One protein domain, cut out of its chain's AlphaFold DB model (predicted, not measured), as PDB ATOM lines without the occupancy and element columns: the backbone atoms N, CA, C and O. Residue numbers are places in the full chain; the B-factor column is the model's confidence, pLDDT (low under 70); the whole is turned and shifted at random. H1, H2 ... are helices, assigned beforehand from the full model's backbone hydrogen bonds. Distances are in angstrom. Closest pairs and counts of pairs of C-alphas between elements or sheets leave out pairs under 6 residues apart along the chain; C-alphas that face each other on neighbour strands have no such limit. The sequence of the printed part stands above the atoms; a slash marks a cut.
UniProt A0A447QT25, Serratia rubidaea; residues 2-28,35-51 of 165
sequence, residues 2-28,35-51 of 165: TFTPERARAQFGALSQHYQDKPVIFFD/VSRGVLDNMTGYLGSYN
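AT A GLANCE: This is residues 2 to 28 and 35 to 51 of the 165 residues of a protein of Serratia rubidaea (UniProt A0A447QT25). Look for an open, three-armed shape round the short helix H2: a short helix H1 with the first residues on one side, a loop of residues 17 to 28 that doubles back near Asp 21, and the long helix H3. Residues 2 to 7 and residues 41 to 51 stick out, and no helix touches another. The printed part has 44 residues with three named helices, in the order H1, H2, H3, and no named strand; the class is all helix. The whole is only just loose, close to extended, with a radius of gyration of the C-alphas of 13.8 A, and flat, with spans of 39 by 33 by 17 A.

HOW THE PARTS SIT: Begin with H1, residues 5 to 9, which a tight link joins to H2, residues 13 to 16. These two are close but not clearly touching; their closest C-alphas, of Arg 9 and Leu 15, are 6.8 A apart. Further on, residues 18 to 19 pair with residues 22 to 23, antiparallel. H3, residues 37 to 49, is close to H2 but not clearly touching it; the closest C-alphas, of Gly 13 and Arg 37, are 6.9 A apart. H1 and H3 are apart. Every O i to N i+4 pair is within hydrogen-bond range in H1 and H3; H2 is too short for such a pair, and its 1 pair of O i to N i+3 is within range.

IN THESE COORDINATES: Find C-alpha 5 at (188.697, -84.341, 320.602), where H1 begins. H2 begins at C-alpha 13, at (177.670, -83.496, 329.593). H3 runs 17.9 A to C-alpha 49 at (179.009, -90.665, 351.587).

THE WHOLE: The two C-alphas farthest apart, of Asp 21 and Tyr 50, lie 39.8 A from each other. Residues 29 to 34 are not printed, and C-alphas 28 and 35 are 13.5 A apart across the cut, which lies in the link from H2 to H3. The mean pLDDT of the printed part is 95.2, and no printed residue is under 70.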
ATOM      1  N   THR A   2     197.111 -91.502 322.872       90.31
ATOM      2  CA  THR A   2     196.599 -90.748 321.716       90.31
ATOM      3  C   THR A   2     195.411 -89.898 322.154       90.31
ATOM      4  O   THR A   2     194.425 -90.431 322.663       90.31
ATOM      5  N   PHE A   3     195.512 -88.581 321.991       93.06
ATOM      6  CA  PHE A   3     194.428 -87.640 322.272       93.06
ATOM      7  C   PHE A   3     193.500 -87.515 321.056       93.06
ATOM      8  O   PHE A   3     193.977 -87.326 319.941       93.06
ATOM      9  N   THR A   4     192.184 -87.576 321.283       96.19
ATOM     10  CA  THR A   4     191.151 -87.321 320.261       96.19
ATOM     11  C   THR A   4     190.084 -86.377 320.831       96.19
ATOM     12  O   THR A   4     189.572 -86.669 321.924       96.19
ATOM     13  N   PRO A   5     189.709 -85.290 320.134       94.38
ATOM     14  CA  PRO A   5     188.697 -84.341 320.602       94.38
ATOM     15  C   PRO A   5     187.355 -84.989 320.956       94.38
ATOM     16  O   PRO A   5     186.724 -84.598 321.935       94.38
ATOM     17  N   GLU A   6     186.935 -86.012 320.222       94.56
ATOM     18  CA  GLU A   6     185.645 -86.691 320.374       94.56
ATOM     19  C   GLU A   6     185.567 -87.398 321.732       94.56
ATOM     20  O   GLU A   6     184.613 -87.209 322.490       94.56
ATOM     21  N   ARG A   7     186.630 -88.133 322.101       94.12
ATOM     22  CA  ARG A   7     186.747 -88.772 323.424       94.12
ATOM     23  C   ARG A   7     186.779 -87.751 324.555       94.12
ATOM     24  O   ARG A   7     186.216 -88.021 325.612       94.12
ATOM     25  N   ALA A   8     187.416 -86.598 324.346       94.12
ATOM     26  CA  ALA A   8     187.428 -85.530 325.339       94.12
ATOM     27  C   ALA A   8     186.027 -84.926 325.513       94.12
ATOM     28  O   ALA A   8     185.547 -84.830 326.638       94.12
ATOM     29  N   ARG A   9     185.330 -84.595 324.418       95.06
ATOM     30  CA  ARG A   9     183.979 -84.007 324.449       95.06
ATOM     31  C   ARG A   9     182.953 -84.923 325.116       95.06
ATOM     32  O   ARG A   9     182.124 -84.429 325.872       95.06
ATOM     33  N   ALA A  10     183.058 -86.240 324.922       95.12
ATOM     34  CA  ALA A  10     182.179 -87.228 325.557       95.12
ATOM     35  C   ALA A  10     182.224 -87.216 327.104       95.12
ATOM     36  O   ALA A  10     181.315 -87.734 327.763       95.12
ATOM     37  N   GLN A  11     183.267 -86.621 327.699       96.12
ATOM     38  CA  GLN A  11     183.392 -86.458 329.149       96.12
ATOM     39  C   GLN A  11     182.621 -85.250 329.696       96.12
ATOM     40  O   GLN A  11     182.451 -85.163 330.907       96.12
ATOM     41  N   PHE A  12     182.141 -84.326 328.860       96.81
ATOM     42  CA  PHE A  12     181.481 -83.094 329.303       96.81
ATOM     43  C   PHE A  12     180.005 -83.107 328.899       96.81
ATOM     44  O   PHE A  12     179.662 -82.806 327.756       96.81
ATOM     45  N   GLY A  13     179.116 -83.417 329.849       93.94
ATOM     46  CA  GLY A  13     177.670 -83.496 329.593       93.94
ATOM     47  C   GLY A  13     177.070 -82.196 329.041       93.94
ATOM     48  O   GLY A  13     176.194 -82.242 328.181       93.94
ATOM     49  N   ALA A  14     177.609 -81.042 329.451       94.31
ATOM     50  CA  ALA A  14     177.185 -79.729 328.963       94.31
ATOM     51  C   ALA A  14     177.269 -79.593 327.430       94.31
ATOM     52  O   ALA A  14     176.436 -78.930 326.824       94.31
ATOM     53  N   LEU A  15     178.224 -80.267 326.777       94.81
ATOM     54  CA  LEU A  15     178.427 -80.164 325.326       94.81
ATOM     55  C   LEU A  15     177.370 -80.906 324.493       94.81
ATOM     56  O   LEU A  15     177.392 -80.794 323.271       94.81
ATOM     57  N   SER A  16     176.485 -81.681 325.130       93.38
ATOM     58  CA  SER A  16     175.377 -82.390 324.462       93.38
ATOM     59  C   SER A  16     174.050 -81.619 324.534       93.38
ATOM     60  O   SER A  16     173.027 -82.090 324.042       93.38
ATOM     61  N   GLN A  17     174.046 -80.451 325.183       94.81
ATOM     62  CA  GLN A  17     172.843 -79.649 325.373       94.81
ATOM     63  C   GLN A  17     172.396 -78.974 324.075       94.81
ATOM     64  O   GLN A  17     173.208 -78.635 323.210       94.81
ATOM     65  N   HIS A  18     171.089 -78.741 323.990       95.88
ATOM     66  CA  HIS A  18     170.462 -77.951 322.940       95.88
ATOM     67  C   HIS A  18     169.793 -76.724 323.561       95.88
ATOM     68  O   HIS A  18     169.197 -76.809 324.633       95.88
ATOM     69  N   TYR A  19     169.894 -75.589 322.879       94.19
ATOM     70  CA  TYR A  19     169.209 -74.351 323.226       94.19
ATOM     71  C   TYR A  19     168.497 -73.836 321.979       94.19
ATOM     72  O   TYR A  19     169.144 -73.625 320.954       94.19
ATOM     73  N   GLN A  20     167.173 -73.661 322.054       94.31
ATOM     74  CA  GLN A  20     166.337 -73.287 320.901       94.31
ATOM     75  C   GLN A  20     166.586 -74.205 319.686       94.31
ATOM     76  O   GLN A  20     166.904 -73.734 318.594       94.31
ATOM     77  N   ASP A  21     166.541 -75.523 319.922       93.69
ATOM     78  CA  ASP A  21     166.755 -76.590 318.928       93.69
ATOM     79  C   ASP A  21     168.123 -76.579 318.222       93.69
ATOM     80  O   ASP A  21     168.336 -77.279 317.232       93.69
ATOM     81  N   LYS A  22     169.091 -75.816 318.745       95.50
ATOM     82  CA  LYS A  22     170.463 -75.752 318.229       95.50
ATOM     83  C   LYS A  22     171.449 -76.319 319.247       95.50
ATOM     84  O   LYS A  22     171.292 -76.063 320.442       95.50
ATOM     85  N   PRO A  23     172.486 -77.051 318.806       94.50
ATOM     86  CA  PRO A  23     173.521 -77.536 319.709       94.50
ATOM     87  C   PRO A  23     174.252 -76.356 320.357       94.50
ATOM     88  O   PRO A  23     174.614 -75.387 319.683       94.50
ATOM     89  N   VAL A  24     174.481 -76.439 321.665       94.00
ATOM     90  CA  VAL A  24     175.168 -75.378 322.406       94.00
ATOM     91  C   VAL A  24     176.665 -75.389 322.086       94.00
ATOM     92  O   VAL A  24     177.319 -76.434 322.074       94.00
ATOM     93  N   ILE A  25     177.225 -74.200 321.854       94.19
ATOM     94  CA  ILE A  25     178.654 -74.002 321.601       94.19
ATOM     95  C   ILE A  25     179.192 -72.981 322.605       94.19
ATOM     96  O   ILE A  25     178.808 -71.816 322.583       94.19
ATOM     97  N   PHE A  26     180.098 -73.426 323.472       93.44
ATOM     98  CA  PHE A  26     180.712 -72.601 324.512       93.44
ATOM     99  C   PHE A  26     182.018 -71.978 324.002       93.44
ATOM    100  O   PHE A  26     183.004 -72.686 323.781       93.44
ATOM    101  N   PHE A  27     182.030 -70.655 323.827       93.81
ATOM    102  CA  PHE A  27     183.226 -69.862 323.485       93.81
ATOM    103  C   PHE A  27     183.647 -68.903 324.609       93.81
ATOM    104  O   PHE A  27     184.389 -67.947 324.395       93.81
ATOM    105  N   ASP A  28     183.200 -69.183 325.826       92.62
ATOM    106  CA  ASP A  28     183.322 -68.360 327.025       92.62
ATOM    107  C   ASP A  28     184.175 -69.028 328.114       92.62
ATOM    108  O   ASP A  28     184.032 -68.735 329.297       92.62
ATOM    109  N   VAL A  35     182.437 -78.652 333.430       96.00
ATOM    110  CA  VAL A  35     182.910 -79.679 334.364       96.00
ATOM    111  C   VAL A  35     182.794 -81.062 333.720       96.00
ATOM    112  O   VAL A  35     181.784 -81.382 333.090       96.00
ATOM    113  N   SER A  36     183.836 -81.884 333.849       97.00
ATOM    114  CA  SER A  36     183.818 -83.255 333.335       97.00
ATOM    115  C   SER A  36     183.009 -84.180 334.246       97.00
ATOM    116  O   SER A  36     182.909 -83.962 335.454       97.00
ATOM    117  N   ARG A  37     182.474 -85.260 333.674       96.69
ATOM    118  CA  ARG A  37     181.711 -86.285 334.394       96.69
ATOM    119  C   ARG A  37     182.505 -86.853 335.572       96.69
ATOM    120  O   ARG A  37     181.990 -86.887 336.675       96.69
ATOM    121  N   GLY A  38     183.792 -87.146 335.377       97.25
ATOM    122  CA  GLY A  38     184.647 -87.632 336.461       97.25
ATOM    123  C   GLY A  38     184.769 -86.665 337.646       97.25
ATOM    124  O   GLY A  38     184.861 -87.116 338.784       97.25
ATOM    125  N   VAL A  39     184.742 -85.344 337.428       96.88
ATOM    126  CA  VAL A  39     184.723 -84.381 338.547       96.88
ATOM    127  C   VAL A  39     183.371 -84.414 339.255       96.88
ATOM    128  O   VAL A  39     183.341 -84.453 340.483       96.88
ATOM    129  N   LEU A  40     182.270 -84.441 338.499       97.12
ATOM    130  CA  LEU A  40     180.922 -84.533 339.064       97.12
ATOM    131  C   LEU A  40     180.767 -85.793 339.921       97.12
ATOM    132  O   LEU A  40     180.378 -85.672 341.077       97.12
ATOM    133  N   ASP A  41     181.148 -86.956 339.393       97.31
ATOM    134  CA  ASP A  41     181.027 -88.254 340.065       97.31
ATOM    135  C   ASP A  41     181.831 -88.299 341.377       97.31
ATOM    136  O   ASP A  41     181.354 -88.801 342.394       97.31
ATOM    137  N   ASN A  42     183.040 -87.725 341.389       96.62
ATOM    138  CA  ASN A  42     183.850 -87.647 342.607       96.62
ATOM    139  C   ASN A  42     183.252 -86.684 343.640       96.62
ATOM    140  O   ASN A  42     183.248 -86.992 344.833       96.62
ATOM    141  N   MET A  43     182.734 -85.526 343.208       97.12
ATOM    142  CA  MET A  43     182.090 -84.584 344.127       97.12
ATOM    143  C   MET A  43     180.819 -85.176 344.734       97.12
ATOM    144  O   MET A  43     180.642 -85.108 345.950       97.12
ATOM    145  N   THR A  44     179.942 -85.758 343.915       97.56
ATOM    146  CA  THR A  44     178.686 -86.356 344.385       97.56
ATOM    147  C   THR A  44     178.953 -87.566 345.269       97.56
ATOM    148  O   THR A  44     178.377 -87.653 346.353       97.56
ATOM    149  N   GLY A  45     179.877 -88.448 344.875       97.00
ATOM    150  CA  GLY A  45     180.270 -89.613 345.666       97.00
ATOM    151  C   GLY A  45     180.825 -89.235 347.040       97.00
ATOM    152  O   GLY A  45     180.411 -89.808 348.052       97.00
ATOM    153  N   TYR A  46     181.706 -88.231 347.100       97.25
ATOM    154  CA  TYR A  46     182.254 -87.742 348.365       97.25
ATOM    155  C   TYR A  46     181.183 -87.082 349.243       97.25
ATOM    156  O   TYR A  46     181.029 -87.454 350.408       97.25
ATOM    157  N   LEU A  47     180.428 -86.124 348.693       96.50
ATOM    158  CA  LEU A  47     179.425 -85.378 349.457       96.50
ATOM    159  C   LEU A  47     178.283 -86.272 349.948       96.50
ATOM    160  O   LEU A  47     177.788 -86.050 351.048       96.50
ATOM    161  N   GLY A  48     177.894 -87.282 349.168       96.44
ATOM    162  CA  GLY A  48     176.841 -88.223 349.541       96.44
ATOM    163  C   GLY A  48     177.249 -89.243 350.606       96.44
ATOM    164  O   GLY A  48     176.375 -89.756 351.295       96.44
ATOM    165  N   SER A  49     178.548 -89.529 350.763       94.44
ATOM    166  CA  SER A  49     179.009 -90.665 351.587       94.44
ATOM    167  C   SER A  49     179.871 -90.273 352.790       94.44
ATOM    168  O   SER A  49     179.824 -90.946 353.819       94.44
ATOM    169  N   TYR A  50     180.687 -89.219 352.679       93.88
ATOM    170  CA  TYR A  50     181.783 -88.954 353.626       93.88
ATOM    171  C   TYR A  50     181.867 -87.506 354.113       93.88
ATOM    172  O   TYR A  50     182.851 -87.158 354.756       93.88
ATOM    173  N   ASN A  51     180.891 -86.645 353.806       94.38
ATOM    174  CA  ASN A  51     180.956 -85.228 354.166       94.38
ATOM    175  C   ASN A  51     181.243 -85.033 355.669       94.38
ATOM    176  O   ASN A  51     180.472 -85.458 356.528       94.38
TER     177      ASN A  51